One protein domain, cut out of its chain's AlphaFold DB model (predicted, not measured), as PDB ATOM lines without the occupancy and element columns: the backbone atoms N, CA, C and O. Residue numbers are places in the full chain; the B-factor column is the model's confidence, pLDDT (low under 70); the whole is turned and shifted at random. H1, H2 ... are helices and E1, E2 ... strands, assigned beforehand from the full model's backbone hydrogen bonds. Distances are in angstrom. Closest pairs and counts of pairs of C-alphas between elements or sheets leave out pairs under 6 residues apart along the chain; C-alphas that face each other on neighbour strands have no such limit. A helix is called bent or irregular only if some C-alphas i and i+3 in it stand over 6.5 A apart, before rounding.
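This is residues 2 to 83 and 299 to 332 of the 389 residues of the protein "Hypothetical protein" of Polarella glacialis (UniProt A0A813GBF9). Two helices, H1 and H3, lie side by side, and the long bent helix H5 passes slantwise along the other side of H1. Near the end of H3 stands a small two-stranded sheet, E1 beside E2, with H4 beyond H3 on the side away from H1, while the short H2 makes a corner at the start of H3 and residues 326 to 332 stick out. The 116 printed residues hold five named helices and two named strands in the order H1 E1 H2 H3 E2 H4 H5; the sheet is parallel and the class is mostly helix. The whole is compact, with a radius of gyration of the C-alphas of 15.3 A and spans of 45 by 36 by 23 A.

H1, residues 2 to 17, touches H3, residues 39 to 54, the same way at a shallow tilt of 22 degrees; the closest C-alphas are those of Met 8 and Ser 51, 5.4 A apart. H5, residues 299 to 331, was assigned as one helix by its hydrogen bonds but is bent: C-alphas 316 and 319 are 6.7 A apart, and its arms H5a, residues 299 to 316, and H5b, residues 319 to 331, stand at a shallow tilt of 34 degrees, only just short of steep. With residues 306 to 314 alone, H5a touches H1, opposite ways at a steep tilt of 43 degrees; the closest C-alphas are those of Gly 16 and Arg 307, 4.1 A apart. H5b is close to H1 but not clearly touching. E1, residues 22 to 25, and E2, residues 57 to 60, are parallel neighbours, with N 23 and O 57 at 2.9 A. H2, residues 34 to 37, touches H3 only at the corner, where the C-alphas of Tyr 35 and Val 41 are closest, 5.6 A apart. E1, H2, H3 and E2 form a strand-helix-strand unit, two parallel strands joined through helices, with a right-handed crossover. H4, residues 63 to 73, is close to H3 but not clearly touching, with the closest C-alphas, Leu 49 and Tyr 73, 7.5 A apart. Every O i to N i+4 pair is within hydrogen-bond range in H4, H5a and H5b, against 9 of 12 in H1 and 10 of 12 in H3; H2 is too short for such a pair, and its 1 pair of O i and N i+3 is within range.

H1 begins at C-alpha 2, (110.475, 27.947, 45.940), and is 22.2 A long; it is irregular, but only just, with C-alphas 6 and 9 at 6.7 A. H3 is 23.4 A long, H4 14.8 A, H5a 25.7 A and H5b 18.0 A, ending at C-alpha 331, (114.488, 36.229, 59.312).

The two C-alphas farthest apart, those of Met 299 and Ser 332, are 46.5 A apart. Residues 84 to 298 are not printed, and C-alphas 83 and 299 are 36.0 A apart across this cut. Of the links that are printed whole, E1 to H2 is short and the others are tight. The mean pLDDT of the printed part is 84.2, with residues 2 to 6 and 329 under 70.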
ATOM      1  N   ASP A   2     111.566  28.915  45.979       50.47
ATOM      2  CA  ASP A   2     110.475  27.947  45.940       50.47
ATOM      3  C   ASP A   2     110.616  26.912  44.832       50.47
ATOM      4  O   ASP A   2     110.278  25.762  45.052       50.47
ATOM      5  N   ASP A   3     111.248  27.234  43.705       56.44
ATOM      6  CA  ASP A   3     111.454  26.271  42.614       56.44
ATOM      7  C   ASP A   3     112.380  25.093  43.012       56.44
ATOM      8  O   ASP A   3     112.120  23.922  42.734       56.44
ATOM      9  N   ILE A   4     113.436  25.368  43.786       57.00
ATOM     10  CA  ILE A   4     114.363  24.329  44.267       57.00
ATOM     11  C   ILE A   4     113.646  23.398  45.258       57.00
ATOM     12  O   ILE A   4     113.803  22.175  45.193       57.00
ATOM     13  N   CYS A   5     112.838  23.968  46.156       59.69
ATOM     14  CA  CYS A   5     112.132  23.197  47.174       59.69
ATOM     15  C   CYS A   5     110.885  22.484  46.619       59.69
ATOM     16  O   CYS A   5     110.680  21.292  46.821       59.69
ATOM     17  N   MET A   6     110.030  23.205  45.909       67.19
ATOM     18  CA  MET A   6     108.704  22.743  45.504       67.19
ATOM     19  C   MET A   6     108.725  21.917  44.219       67.19
ATOM     20  O   MET A   6     107.800  21.139  43.997       67.19
ATOM     21  N   ARG A   7     109.770  22.036  43.388       79.69
ATOM     22  CA  ARG A   7     109.874  21.300  42.120       79.69
ATOM     23  C   ARG A   7     111.016  20.294  42.112       79.69
ATOM     24  O   ARG A   7     110.781  19.103  41.905       79.69
ATOM     25  N   MET A   8     112.256  20.740  42.317       80.94
ATOM     26  CA  MET A   8     113.415  19.870  42.083       80.94
ATOM     27  C   MET A   8     113.437  18.671  43.035       80.94
ATOM     28  O   MET A   8     113.615  17.539  42.593       80.94
ATOM     29  N   ALA A   9     113.204  18.887  44.327       80.88
ATOM     30  CA  ALA A   9     113.216  17.801  45.297       80.88
ATOM     31  C   ALA A   9     112.137  16.725  45.079       80.88
ATOM     32  O   ALA A   9     112.512  15.551  45.063       80.88
ATOM     33  N   PRO A  10     110.840  17.045  44.869       85.25
ATOM     34  CA  PRO A  10     109.855  16.008  44.583       85.25
ATOM     35  C   PRO A  10     110.172  15.257  43.287       85.25
ATOM     36  O   PRO A  10     110.091  14.032  43.282       85.25
ATOM     37  N   ILE A  11     110.623  15.934  42.222       88.56
ATOM     38  CA  ILE A  11     111.005  15.255  40.972       88.56
ATOM     39  C   ILE A  11     112.183  14.299  41.203       88.56
ATOM     40  O   ILE A  11     112.140  13.142  40.782       88.56
ATOM     41  N   VAL A  12     113.229  14.754  41.895       87.75
ATOM     42  CA  VAL A  12     114.418  13.942  42.189       87.75
ATOM     43  C   VAL A  12     114.066  12.764  43.105       87.75
ATOM     44  O   VAL A  12     114.522  11.644  42.861       87.75
ATOM     45  N   LEU A  13     113.205  12.964  44.106       88.25
ATOM     46  CA  LEU A  13     112.714  11.893  44.974       88.25
ATOM     47  C   LEU A  13     111.903  10.859  44.191       88.25
ATOM     48  O   LEU A  13     112.167   9.661  44.298       88.25
ATOM     49  N   MET A  14     110.944  11.306  43.377       90.12
ATOM     50  CA  MET A  14     110.137  10.421  42.538       90.12
ATOM     51  C   MET A  14     111.020   9.629  41.575       90.12
ATOM     52  O   MET A  14     110.842   8.415  41.448       90.12
ATOM     53  N   ARG A  15     112.031  10.271  40.976       89.06
ATOM     54  CA  ARG A  15     113.029   9.598  40.141       89.06
ATOM     55  C   ARG A  15     113.793   8.538  40.932       89.06
ATOM     56  O   ARG A  15     113.902   7.413  40.451       89.06
ATOM     57  N   GLY A  16     114.244   8.852  42.148       88.44
ATOM     58  CA  GLY A  16     114.921   7.907  43.044       88.44
ATOM     59  C   GLY A  16     114.060   6.697  43.427       88.44
ATOM     60  O   GLY A  16     114.536   5.564  43.395       88.44
ATOM     61  N   LEU A  17     112.770   6.914  43.694       88.44
ATOM     62  CA  LEU A  17     111.797   5.858  44.002       88.44
ATOM     63  C   LEU A  17     111.300   5.101  42.757       88.44
ATOM     64  O   LEU A  17     110.599   4.095  42.876       88.44
ATOM     65  N   GLY A  18     111.649   5.555  41.549       86.38
ATOM     66  CA  GLY A  18     111.166   4.958  40.308       86.38
ATOM     67  C   GLY A  18     109.682   5.192  40.037       86.38
ATOM     68  O   GLY A  18     109.049   4.362  39.373       86.38
ATOM     69  N   LEU A  19     109.134   6.281  40.574       89.94
ATOM     70  CA  LEU A  19     107.766   6.723  40.347       89.94
ATOM     71  C   LEU A  19     107.707   7.628  39.104       89.94
ATOM     72  O   LEU A  19     108.633   8.413  38.877       89.94
ATOM     73  N   PRO A  20     106.644   7.526  38.286       92.12
ATOM     74  CA  PRO A  20     106.438   8.422  37.155       92.12
ATOM     75  C   PRO A  20     106.240   9.854  37.654       92.12
ATOM     76  O   PRO A  20     105.493  10.077  38.602       92.12
ATOM     77  N   SER A  21     106.882  10.819  37.005       92.56
ATOM     78  CA  SER A  21     106.745  12.242  37.324       92.56
ATOM     79  C   SER A  21     106.560  13.070  36.060       92.56
ATOM     80  O   SER A  21     107.154  12.785  35.017       92.56
ATOM     81  N   ILE A  22     105.729  14.102  36.165       92.75
ATOM     82  CA  ILE A  22     105.488  15.065  35.095       92.75
ATOM     83  C   ILE A  22     105.924  16.423  35.617       92.75
ATOM     84  O   ILE A  22     105.498  16.851  36.686       92.75
ATOM     85  N   ALA A  23     106.786  17.081  34.857       92.06
ATOM     86  CA  ALA A  23     107.229  18.435  35.118       92.06
ATOM     87  C   ALA A  23     106.720  19.333  33.993       92.06
ATOM     88  O   ALA A  23     106.726  18.923  32.831       92.06
ATOM     89  N   THR A  24     106.283  20.548  34.309       90.75
ATOM     90  CA  THR A  24     105.771  21.481  33.299       90.75
ATOM     91  C   THR A  24     106.511  22.811  33.345       90.75
ATOM     92  O   THR A  24     106.882  23.277  34.421       90.75
ATOM     93  N   THR A  25     106.787  23.416  32.194       89.69
ATOM     94  CA  THR A  25     107.396  24.750  32.102       89.69
ATOM     95  C   THR A  25     106.444  25.680  31.372       89.69
ATOM     96  O   THR A  25     106.162  25.476  30.196       89.69
ATOM     97  N   HIS A  26     105.940  26.692  32.076       85.44
ATOM     98  CA  HIS A  26     104.942  27.626  31.541       85.44
ATOM     99  C   HIS A  26     105.502  29.030  31.297       85.44
ATOM    100  O   HIS A  26     104.975  29.745  30.453       85.44
ATOM    101  N   SER A  27     106.573  29.415  31.990       81.69
ATOM    102  CA  SER A  27     107.115  30.779  31.958       81.69
ATOM    103  C   SER A  27     108.509  30.809  31.342       81.69
ATOM    104  O   SER A  27     109.304  29.893  31.569       81.69
ATOM    105  N   ASP A  28     108.812  31.873  30.599       80.69
ATOM    106  CA  ASP A  28     110.157  32.192  30.106       80.69
ATOM    107  C   ASP A  28     110.841  33.159  31.074       80.69
ATOM    108  O   ASP A  28     110.854  34.370  30.869       80.69
ATOM    109  N   VAL A  29     111.369  32.626  32.181       80.75
ATOM    110  CA  VAL A  29     112.019  33.431  33.237       80.75
ATOM    111  C   VAL A  29     113.120  34.353  32.679       80.75
ATOM    112  O   VAL A  29     113.186  35.502  33.106       80.75
ATOM    113  N   PRO A  30     113.943  33.925  31.702       81.56
ATOM    114  CA  PRO A  30     114.955  34.775  31.070       81.56
ATOM    115  C   PRO A  30     114.441  35.996  30.304       81.56
ATOM    116  O   PRO A  30     115.245  36.865  29.983       81.56
ATOM    117  N   SER A  31     113.143  36.075  30.000       74.06
ATOM    118  CA  SER A  31     112.536  37.282  29.420       74.06
ATOM    119  C   SER A  31     112.274  38.381  30.459       74.06
ATOM    120  O   SER A  31     112.052  39.534  30.095       74.06
ATOM    121  N   HIS A  32     112.315  38.047  31.753       72.88
ATOM    122  CA  HIS A  32     112.060  38.987  32.837       72.88
ATOM    123  C   HIS A  32     113.331  39.779  33.202       72.88
ATOM    124  O   HIS A  32     114.379  39.156  33.399       72.88
ATOM    125  N   PRO A  33     113.265  41.110  33.417       71.12
ATOM    126  CA  PRO A  33     114.438  41.938  33.743       71.12
ATOM    127  C   PRO A  33     115.270  41.421  34.931       71.12
ATOM    128  O   PRO A  33     116.493  41.312  34.856       71.12
ATOM    129  N   LEU A  34     114.595  40.976  36.000       72.50
ATOM    130  CA  LEU A  34     115.239  40.409  37.199       72.50
ATOM    131  C   LEU A  34     116.176  39.217  36.934       72.50
ATOM    132  O   LEU A  34     117.035  38.925  37.770       72.50
ATOM    133  N   TYR A  35     116.025  38.510  35.808       79.62
ATOM    134  CA  TYR A  35     116.914  37.406  35.451       79.62
ATOM    135  C   TYR A  35     118.360  37.880  35.265       79.62
ATOM    136  O   TYR A  35     119.308  37.212  35.697       79.62
ATOM    137  N   GLU A  36     118.552  39.047  34.651       78.69
ATOM    138  CA  GLU A  36     119.882  39.622  34.477       78.69
ATOM    139  C   GLU A  36     120.382  40.289  35.759       78.69
ATOM    140  O   GLU A  36     121.570  40.222  36.063       78.69
ATOM    141  N   GLU A  37     119.497  40.846  36.572       81.44
ATOM    142  CA  GLU A  37     119.901  41.590  37.766       81.44
ATOM    143  C   GLU A  37     120.262  40.679  38.945       81.44
ATOM    144  O   GLU A  37     121.135  41.010  39.749       81.44
ATOM    145  N   THR A  38     119.639  39.499  39.043       82.00
ATOM    146  CA  THR A  38     119.717  38.686  40.262       82.00
ATOM    147  C   THR A  38     120.308  37.299  40.020       82.00
ATOM    148  O   THR A  38     119.689  36.419  39.418       82.00
ATOM    149  N   PHE A  39     121.485  37.038  40.600       83.00
ATOM    150  CA  PHE A  39     122.153  35.729  40.532       83.00
ATOM    151  C   PHE A  39     121.258  34.567  40.999       83.00
ATOM    152  O   PHE A  39     121.245  33.507  40.371       83.00
ATOM    153  N   ILE A  40     120.464  34.769  42.059       80.38
ATOM    154  CA  ILE A  40     119.592  33.716  42.602       80.38
ATOM    155  C   ILE A  40     118.531  33.262  41.592       80.38
ATOM    156  O   ILE A  40     118.249  32.069  41.508       80.38
ATOM    157  N   VAL A  41     117.999  34.182  40.779       80.12
ATOM    158  CA  VAL A  41     116.990  33.886  39.752       80.12
ATOM    159  C   VAL A  41     117.609  33.033  38.647       80.12
ATOM    160  O   VAL A  41     117.010  32.049  38.215       80.12
ATOM    161  N   ARG A  42     118.856  33.322  38.254       85.44
ATOM    162  CA  ARG A  42     119.599  32.492  37.292       85.44
ATOM    163  C   ARG A  42     119.849  31.086  37.829       85.44
ATOM    164  O   ARG A  42     119.639  30.114  37.110       85.44
ATOM    165  N   CYS A  43     120.261  30.965  39.091       83.56
ATOM    166  CA  CYS A  43     120.443  29.666  39.739       83.56
ATOM    167  C   CYS A  43     119.135  28.871  39.808       83.56
ATOM    168  O   CYS A  43     119.139  27.677  39.506       83.56
ATOM    169  N   MET A  44     118.024  29.526  40.154       81.94
ATOM    170  CA  MET A  44     116.700  28.902  40.155       81.94
ATOM    171  C   MET A  44     116.334  28.399  38.757       81.94
ATOM    172  O   MET A  44     116.001  27.228  38.607       81.94
ATOM    173  N   TRP A  45     116.519  29.219  37.723       87.00
ATOM    174  CA  TRP A  45     116.262  28.813  36.342       87.00
ATOM    175  C   TRP A  45     117.108  27.613  35.900       87.00
ATOM    176  O   TRP A  45     116.592  26.663  35.320       87.00
ATOM    177  N   VAL A  46     118.405  27.599  36.221       87.06
ATOM    178  CA  VAL A  46     119.264  26.442  35.923       87.06
ATOM    179  C   VAL A  46     118.762  25.194  36.654       87.06
ATOM    180  O   VAL A  46     118.678  24.129  36.047       87.06
ATOM    181  N   SER A  47     118.380  25.314  37.929       83.38
ATOM    182  CA  SER A  47     117.835  24.186  38.695       83.38
ATOM    183  C   SER A  47     116.527  23.652  38.098       83.38
ATOM    184  O   SER A  47     116.352  22.436  37.986       83.38
ATOM    185  N   HIS A  48     115.659  24.546  37.615       87.31
ATOM    186  CA  HIS A  48     114.425  24.212  36.911       87.31
ATOM    187  C   HIS A  48     114.711  23.409  35.642       87.31
ATOM    188  O   HIS A  48     114.165  22.319  35.462       87.31
ATOM    189  N   LEU A  49     115.636  23.885  34.805       89.25
ATOM    190  CA  LEU A  49     116.037  23.207  33.569       89.25
ATOM    191  C   LEU A  49     116.654  21.828  33.835       89.25
ATOM    192  O   LEU A  49     116.325  20.863  33.148       89.25
ATOM    193  N   VAL A  50     117.510  21.709  34.854       87.31
ATOM    194  CA  VAL A  50     118.111  20.424  35.245       87.31
ATOM    195  C   VAL A  50     117.040  19.450  35.739       87.31
ATOM    196  O   VAL A  50     117.062  18.277  35.362       87.31
ATOM    197  N   SER A  51     116.058  19.926  36.514       86.94
ATOM    198  CA  SER A  51     114.966  19.085  37.019       86.94
ATOM    199  C   SER A  51     114.165  18.412  35.896       86.94
ATOM    200  O   SER A  51     113.710  17.280  36.060       86.94
ATOM    201  N   ASN A  52     114.074  19.041  34.718       90.94
ATOM    202  CA  ASN A  52     113.353  18.495  33.566       90.94
ATOM    203  C   ASN A  52     113.970  17.188  33.034       90.94
ATOM    204  O   ASN A  52     113.249  16.365  32.478       90.94
ATOM    205  N   TYR A  53     115.273  16.954  33.238       89.06
ATOM    206  CA  TYR A  53     115.927  15.680  32.892       89.06
ATOM    207  C   TYR A  53     115.643  14.559  33.894       89.06
ATOM    208  O   TYR A  53     115.793  13.378  33.574       89.06
ATOM    209  N   CYS A  54     115.269  14.912  35.123       87.62
ATOM    210  CA  CYS A  54     114.884  13.945  36.145       87.62
ATOM    211  C   CYS A  54     113.408  13.542  36.023       87.62
ATOM    212  O   CYS A  54     113.036  12.475  36.514       87.62
ATOM    213  N   ALA A  55     112.587  14.365  35.368       90.88
ATOM    214  CA  ALA A  55     111.184  14.074  35.121       90.88
ATOM    215  C   ALA A  55     111.009  12.931  34.111       90.88
ATOM    216  O   ALA A  55     111.810  12.754  33.193       90.88
ATOM    217  N   THR A  56     109.934  12.157  34.258       91.25
ATOM    218  CA  THR A  56     109.573  11.140  33.259       91.25
ATOM    219  C   THR A  56     109.056  11.784  31.977       91.25
ATOM    220  O   THR A  56     109.399  11.349  30.882       91.25
ATOM    221  N   VAL A  57     108.245  12.829  32.129       92.62
ATOM    222  CA  VAL A  57     107.779  13.695  31.047       92.62
ATOM    223  C   VAL A  57     108.023  15.130  31.475       92.62
ATOM    224  O   VAL A  57     107.625  15.545  32.559       92.62
ATOM    225  N   HIS A  58     108.651  15.892  30.591       94.50
ATOM    226  CA  HIS A  58     108.662  17.343  30.681       94.50
ATOM    227  C   HIS A  58     107.757  17.904  29.589       94.50
ATOM    228  O   HIS A  58     107.968  17.608  28.409       94.50
ATOM    229  N   ALA A  59     106.760  18.685  29.991       93.62
ATOM    230  CA  ALA A  59     105.855  19.369  29.086       93.62
ATOM    231  C   ALA A  59     106.038  20.884  29.135       93.62
ATOM    232  O   ALA A  59     106.426  21.453  30.152       93.62
ATOM    233  N   THR A  60     105.729  21.545  28.033       91.75
ATOM    234  CA  THR A  60     105.703  23.008  27.943       91.75
ATOM    235  C   THR A  60     104.413  23.458  27.274       91.75
ATOM    236  O   THR A  60     103.663  22.625  26.790       91.75
ATOM    237  N   VAL A  61     104.126  24.748  27.239       87.31
ATOM    238  CA  VAL A  61     102.835  25.273  26.763       87.31
ATOM    239  C   VAL A  61     102.692  25.401  25.247       87.31
ATOM    240  O   VAL A  61     101.575  25.508  24.757       87.31
ATOM    241  N   ALA A  62     103.800  25.364  24.508       87.25
ATOM    242  CA  ALA A  62     103.820  25.600  23.069       87.25
ATOM    243  C   ALA A  62     104.993  24.856  22.408       87.25
ATOM    244  O   ALA A  62     106.093  24.820  22.960       87.25
ATOM    245  N   LYS A  63     104.813  24.308  21.202       88.62
ATOM    246  CA  LYS A  63     105.891  23.782  20.346       88.62
ATOM    247  C   LYS A  63     106.937  24.841  20.027       88.62
ATOM    248  O   LYS A  63     108.126  24.529  20.028       88.62
ATOM    249  N   VAL A  64     106.514  26.084  19.783       87.19
ATOM    250  CA  VAL A  64     107.451  27.196  19.541       87.19
ATOM    251  C   VAL A  64     108.343  27.387  20.768       87.19
ATOM    252  O   VAL A  64     109.566  27.447  20.656       87.19
ATOM    253  N   TYR A  65     107.746  27.369  21.960       86.44
ATOM    254  CA  TYR A  65     108.505  27.484  23.200       86.44
ATOM    255  C   TYR A  65     109.342  26.227  23.500       86.44
ATOM    256  O   TYR A  65     110.450  26.332  24.023       86.44
ATOM    257  N   ALA A  66     108.886  25.039  23.096       90.44
ATOM    258  CA  ALA A  66     109.675  23.810  23.163       90.44
ATOM    259  C   ALA A  66     110.969  23.907  22.342       90.44
ATOM    260  O   ALA A  66     112.029  23.506  22.824       90.44
ATOM    261  N   ALA A  67     110.889  24.471  21.132       89.44
ATOM    262  CA  ALA A  67     112.055  24.706  20.287       89.44
ATOM    263  C   ALA A  67     113.036  25.682  20.953       89.44
ATOM    264  O   ALA A  67     114.222  25.382  21.039       89.44
ATOM    265  N   ILE A  68     112.541  26.782  21.535       87.56
ATOM    266  CA  ILE A  68     113.371  27.740  22.287       87.56
ATOM    267  C   ILE A  68     114.075  27.055  23.470       87.56
ATOM    268  O   ILE A  68     115.281  27.229  23.662       87.56
ATOM    269  N   LEU A  69     113.347  26.246  24.248       89.88
ATOM    270  CA  LEU A  69     113.905  25.505  25.384       89.88
ATOM    271  C   LEU A  69     115.024  24.548  24.959       89.88
ATOM    272  O   LEU A  69     116.035  24.418  25.659       89.88
ATOM    273  N   TRP A  70     114.868  23.899  23.807       92.94
ATOM    274  CA  TRP A  70     115.886  23.016  23.257       92.94
ATOM    275  C   TRP A  70     117.082  23.777  22.678       92.94
ATOM    276  O   TRP A  70     118.230  23.430  22.963       92.94
ATOM    277  N   ASP A  71     116.847  24.810  21.878       90.62
ATOM    278  CA  ASP A  71     117.905  25.528  21.171       90.62
ATOM    279  C   ASP A  71     118.779  26.340  22.116       90.62
ATOM    280  O   ASP A  71     120.006  26.316  21.992       90.62
ATOM    281  N   ARG A  72     118.162  26.992  23.106       89.38
ATOM    282  CA  ARG A  72     118.867  27.862  24.048       89.38
ATOM    283  C   ARG A  72     119.395  27.124  25.273       89.38
ATOM    284  O   ARG A  72     120.488  27.438  25.738       89.38
ATOM    285  N   TYR A  73     118.645  26.151  25.792       90.62
ATOM    286  CA  TYR A  73     118.958  25.516  27.080       90.62
ATOM    287  C   TYR A  73     119.173  24.005  27.002       90.62
ATOM    288  O   TYR A  73     119.494  23.391  28.016       90.62
ATOM    289  N   ARG A  74     118.980  23.389  25.825       93.31
ATOM    290  CA  ARG A  74     119.007  21.927  25.629       93.31
ATOM    291  C   ARG A  74     118.025  21.169  26.526       93.31
ATOM    292  O   ARG A  74     118.143  19.955  26.673       93.31
ATOM    293  N   SER A  75     117.027  21.855  27.084       92.19
ATOM    294  CA  SER A  75     116.046  21.244  27.976       92.19
ATOM    295  C   SER A  75     115.129  20.313  27.174       92.19
ATOM    296  O   SER A  75     114.526  20.759  26.197       92.19
ATOM    297  N   PRO A  76     114.987  19.036  27.566       92.62
ATOM    298  CA  PRO A  76     114.221  18.063  26.798       92.62
ATOM    299  C   PRO A  76     112.732  18.351  26.943       92.62
ATOM    300  O   PRO A  76     112.260  18.484  28.063       92.62
ATOM    301  N   VAL A  77     111.971  18.408  25.854       93.81
ATOM    302  CA  VAL A  77     110.509  18.555  25.900       93.81
ATOM    303  C   VAL A  77     109.878  17.346  25.228       93.81
ATOM    304  O   VAL A  77     110.206  17.014  24.095       93.81
ATOM    305  N   HIS A  78     108.983  16.681  25.949       94.19
ATOM    306  CA  HIS A  78     108.359  15.428  25.532       94.19
ATOM    307  C   HIS A  78     106.904  15.625  25.098       94.19
ATOM    308  O   HIS A  78     106.379  14.823  24.332       94.19
ATOM    309  N   ALA A  79     106.253  16.674  25.600       93.88
ATOM    310  CA  ALA A  79     104.843  16.936  25.363       93.88
ATOM    311  C   ALA A  79     104.534  18.437  25.381       93.88
ATOM    312  O   ALA A  79     105.285  19.238  25.942       93.88
ATOM    313  N   VAL A  80     103.403  18.805  24.782       91.50
ATOM    314  CA  VAL A  80     102.863  20.167  24.828       91.50
ATOM    315  C   VAL A  80     101.579  20.142  25.637       91.50
ATOM    316  O   VAL A  80     100.673  19.377  25.329       91.50
ATOM    317  N   TRP A  81     101.532  20.935  26.700       89.62
ATOM    318  CA  TRP A  81     100.389  21.074  27.585       89.62
ATOM    319  C   TRP A  81      99.166  21.519  26.775       89.62
ATOM    320  O   TRP A  81      99.250  22.540  26.089       89.62
ATOM    321  N   PRO A  82      98.043  20.782  26.829       87.50
ATOM    322  CA  PRO A  82      96.863  21.168  26.078       87.50
ATOM    323  C   PRO A  82      96.321  22.507  26.605       87.50
ATOM    324  O   PRO A  82      96.275  22.708  27.822       87.50
ATOM    325  N   PRO A  83      95.901  23.432  25.728       83.12
ATOM    326  CA  PRO A  83      95.232  24.655  26.158       83.12
ATOM    327  C   PRO A  83      93.998  24.314  26.998       83.12
ATOM    328  O   PRO A  83      93.298  23.331  26.740       83.12
ATOM    329  N   MET A 299     122.319  -0.849  30.654       85.50
ATOM    330  CA  MET A 299     121.311   0.212  30.812       85.50
ATOM    331  C   MET A 299     120.543   0.125  32.134       85.50
ATOM    332  O   MET A 299     120.071   1.142  32.640       85.50
ATOM    333  N   TRP A 300     120.412  -1.080  32.695       88.88
ATOM    334  CA  TRP A 300     119.827  -1.276  34.019       88.88
ATOM    335  C   TRP A 300     120.770  -0.793  35.123       88.88
ATOM    336  O   TRP A 300     120.326  -0.111  36.040       88.88
ATOM    337  N   ILE A 301     122.075  -1.064  35.001       88.69
ATOM    338  CA  ILE A 301     123.084  -0.591  35.963       88.69
ATOM    339  C   ILE A 301     123.087   0.941  36.019       88.69
ATOM    340  O   ILE A 301     123.000   1.513  37.104       88.69
ATOM    341  N   PHE A 302     123.113   1.609  34.860       88.94
ATOM    342  CA  PHE A 302     123.022   3.071  34.793       88.94
ATOM    343  C   PHE A 302     121.744   3.609  35.443       88.94
ATOM    344  O   PHE A 302     121.792   4.591  36.178       88.94
ATOM    345  N   GLU A 303     120.607   2.956  35.200       87.69
ATOM    346  CA  GLU A 303     119.329   3.343  35.795       87.69
ATOM    347  C   GLU A 303     119.350   3.207  37.327       87.69
ATOM    348  O   GLU A 303     118.926   4.126  38.023       87.69
ATOM    349  N   VAL A 304     119.878   2.105  37.867       88.38
ATOM    350  CA  VAL A 304     119.997   1.896  39.320       88.38
ATOM    351  C   VAL A 304     120.922   2.932  39.954       88.38
ATOM    352  O   VAL A 304     120.557   3.529  40.967       88.38
ATOM    353  N   LEU A 305     122.087   3.191  39.351       90.88
ATOM    354  CA  LEU A 305     123.033   4.195  39.843       90.88
ATOM    355  C   LEU A 305     122.422   5.599  39.843       90.88
ATOM    356  O   LEU A 305     122.554   6.325  40.829       90.88
ATOM    357  N   LEU A 306     121.714   5.967  38.773       88.12
ATOM    358  CA  LEU A 306     121.028   7.252  38.681       88.12
ATOM    359  C   LEU A 306     119.959   7.391  39.771       88.12
ATOM    360  O   LEU A 306     119.934   8.401  40.468       88.12
ATOM    361  N   ARG A 307     119.118   6.370  39.973       89.19
ATOM    362  CA  ARG A 307     118.089   6.377  41.027       89.19
ATOM    363  C   ARG A 307     118.688   6.490  42.419       89.19
ATOM    364  O   ARG A 307     118.223   7.299  43.216       89.19
ATOM    365  N   PHE A 308     119.733   5.714  42.692       90.88
ATOM    366  CA  PHE A 308     120.452   5.778  43.958       90.88
ATOM    367  C   PHE A 308     121.035   7.176  44.191       90.88
ATOM    368  O   PHE A 308     120.839   7.755  45.255       90.88
ATOM    369  N   THR A 309     121.664   7.759  43.168       89.50
ATOM    370  CA  THR A 309     122.206   9.123  43.226       89.50
ATOM    371  C   THR A 309     121.108  10.145  43.506       89.50
ATOM    372  O   THR A 309     121.251  10.949  44.420       89.50
ATOM    373  N   CYS A 310     119.983  10.090  42.786       87.94
ATOM    374  CA  CYS A 310     118.834  10.963  43.029       87.94
ATOM    375  C   CYS A 310     118.294  10.817  44.460       87.94
ATOM    376  O   CYS A 310     118.041  11.815  45.128       87.94
ATOM    377  N   PHE A 311     118.161   9.586  44.956       88.06
ATOM    378  CA  PHE A 311     117.687   9.328  46.312       88.06
ATOM    379  C   PHE A 311     118.634   9.913  47.372       88.06
ATOM    380  O   PHE A 311     118.181  10.627  48.263       88.06
ATOM    381  N   VAL A 312     119.945   9.680  47.245       87.50
ATOM    382  CA  VAL A 312     120.958  10.236  48.159       87.50
ATOM    383  C   VAL A 312     120.977  11.762  48.094       87.50
ATOM    384  O   VAL A 312     120.953  12.408  49.138       87.50
ATOM    385  N   LEU A 313     120.955  12.349  46.892       84.56
ATOM    386  CA  LEU A 313     120.882  13.800  46.721       84.56
ATOM    387  C   LEU A 313     119.649  14.370  47.418       84.56
ATOM    388  O   LEU A 313     119.778  15.333  48.164       84.56
ATOM    389  N   CYS A 314     118.479  13.751  47.248       83.62
ATOM    390  CA  CYS A 314     117.275  14.189  47.937       83.62
ATOM    391  C   CYS A 314     117.445  14.110  49.459       83.62
ATOM    392  O   CYS A 314     117.215  15.099  50.140       83.62
ATOM    393  N   VAL A 315     117.881  12.977  50.013       82.81
ATOM    394  CA  VAL A 315     117.999  12.803  51.473       82.81
ATOM    395  C   VAL A 315     119.042  13.744  52.088       82.81
ATOM    396  O   VAL A 315     118.824  14.259  53.182       82.81
ATOM    397  N   CYS A 316     120.154  14.003  51.397       83.50
ATOM    398  CA  CYS A 316     121.240  14.836  51.912       83.50
ATOM    399  C   CYS A 316     121.019  16.341  51.694       83.50
ATOM    400  O   CYS A 316     121.357  17.125  52.577       83.50
ATOM    401  N   PHE A 317     120.463  16.760  50.551       77.00
ATOM    402  CA  PHE A 317     120.269  18.181  50.231       77.00
ATOM    403  C   PHE A 317     118.906  18.726  50.655       77.00
ATOM    404  O   PHE A 317     118.803  19.919  50.937       77.00
ATOM    405  N   TRP A 318     117.864  17.893  50.742       76.75
ATOM    406  CA  TRP A 318     116.528  18.371  51.105       76.75
ATOM    407  C   TRP A 318     116.461  19.006  52.498       76.75
ATOM    408  O   TRP A 318     115.960  20.130  52.594       76.75
ATOM    409  N   PRO A 319     116.967  18.368  53.577       80.62
ATOM    410  CA  PRO A 319     116.849  18.947  54.909       80.62
ATOM    411  C   PRO A 319     117.573  20.298  55.039       80.62
ATOM    412  O   PRO A 319     116.931  21.241  55.498       80.62
ATOM    413  N   PRO A 320     118.838  20.466  54.587       79.75
ATOM    414  CA  PRO A 320     119.515  21.762  54.633       79.75
ATOM    415  C   PRO A 320     118.794  22.857  53.849       79.75
ATOM    416  O   PRO A 320     118.667  23.970  54.352       79.75
ATOM    417  N   VAL A 321     118.297  22.556  52.644       75.00
ATOM    418  CA  VAL A 321     117.622  23.553  51.800       75.00
ATOM    419  C   VAL A 321     116.269  23.953  52.400       75.00
ATOM    420  O   VAL A 321     115.968  25.140  52.474       75.00
ATOM    421  N   SER A 322     115.486  22.990  52.895       72.69
ATOM    422  CA  SER A 322     114.180  23.241  53.524       72.69
ATOM    423  C   SER A 322     114.301  23.987  54.857       72.69
ATOM    424  O   SER A 322     113.515  24.885  55.155       72.69
ATOM    425  N   ILE A 323     115.310  23.652  55.666       79.88
ATOM    426  CA  ILE A 323     115.610  24.379  56.905       79.88
ATOM    427  C   ILE A 323     116.106  25.789  56.568       79.88
ATOM    428  O   ILE A 323     115.621  26.758  57.144       79.88
ATOM    429  N   GLY A 324     117.022  25.915  55.605       78.31
ATOM    430  CA  GLY A 324     117.568  27.194  55.163       78.31
ATOM    431  C   GLY A 324     116.499  28.146  54.629       78.31
ATOM    432  O   GLY A 324     116.483  29.308  55.027       78.31
ATOM    433  N   SER A 325     115.564  27.663  53.803       71.44
ATOM    434  CA  SER A 325     114.473  28.494  53.279       71.44
ATOM    435  C   SER A 325     113.522  28.964  54.384       71.44
ATOM    436  O   SER A 325     113.117  30.123  54.387       71.44
ATOM    437  N   ARG A 326     113.213  28.107  55.367       74.75
ATOM    438  CA  ARG A 326     112.382  28.466  56.531       74.75
ATOM    439  C   ARG A 326     113.073  29.457  57.462       74.75
ATOM    440  O   ARG A 326     112.413  30.357  57.968       74.75
ATOM    441  N   ILE A 327     114.379  29.300  57.685       78.44
ATOM    442  CA  ILE A 327     115.180  30.256  58.460       78.44
ATOM    443  C   ILE A 327     115.220  31.599  57.735       78.44
ATOM    444  O   ILE A 327     114.942  32.618  58.352       78.44
ATOM    445  N   TYR A 328     115.507  31.602  56.430       74.56
ATOM    446  CA  TYR A 328     115.485  32.819  55.621       74.56
ATOM    447  C   TYR A 328     114.126  33.519  55.711       74.56
ATOM    448  O   TYR A 328     114.082  34.705  56.002       74.56
ATOM    449  N   PHE A 329     113.029  32.773  55.561       68.69
ATOM    450  CA  PHE A 329     111.671  33.299  55.700       68.69
ATOM    451  C   PHE A 329     111.396  33.883  57.097       68.69
ATOM    452  O   PHE A 329     110.848  34.973  57.221       68.69
ATOM    453  N   ALA A 330     111.795  33.185  58.163       75.62
ATOM    454  CA  ALA A 330     111.613  33.664  59.534       75.62
ATOM    455  C   ALA A 330     112.455  34.915  59.850       75.62
ATOM    456  O   ALA A 330     112.097  35.684  60.739       75.62
ATOM    457  N   LEU A 331     113.574  35.100  59.144       79.81
ATOM    458  CA  LEU A 331     114.488  36.229  59.312       79.81
ATOM    459  C   LEU A 331     114.222  37.382  58.331       79.81
ATOM    460  O   LEU A 331     114.671  38.497  58.590       79.81
ATOM    461  N   SER A 332     113.508  37.151  57.225       73.31
ATOM    462  CA  SER A 332     113.091  38.214  56.311       73.31
ATOM    463  C   SER A 332     112.026  39.076  56.989       73.31
ATOM    464  O   SER A 332     110.952  38.589  57.340       73.31
TER     465      SER A 332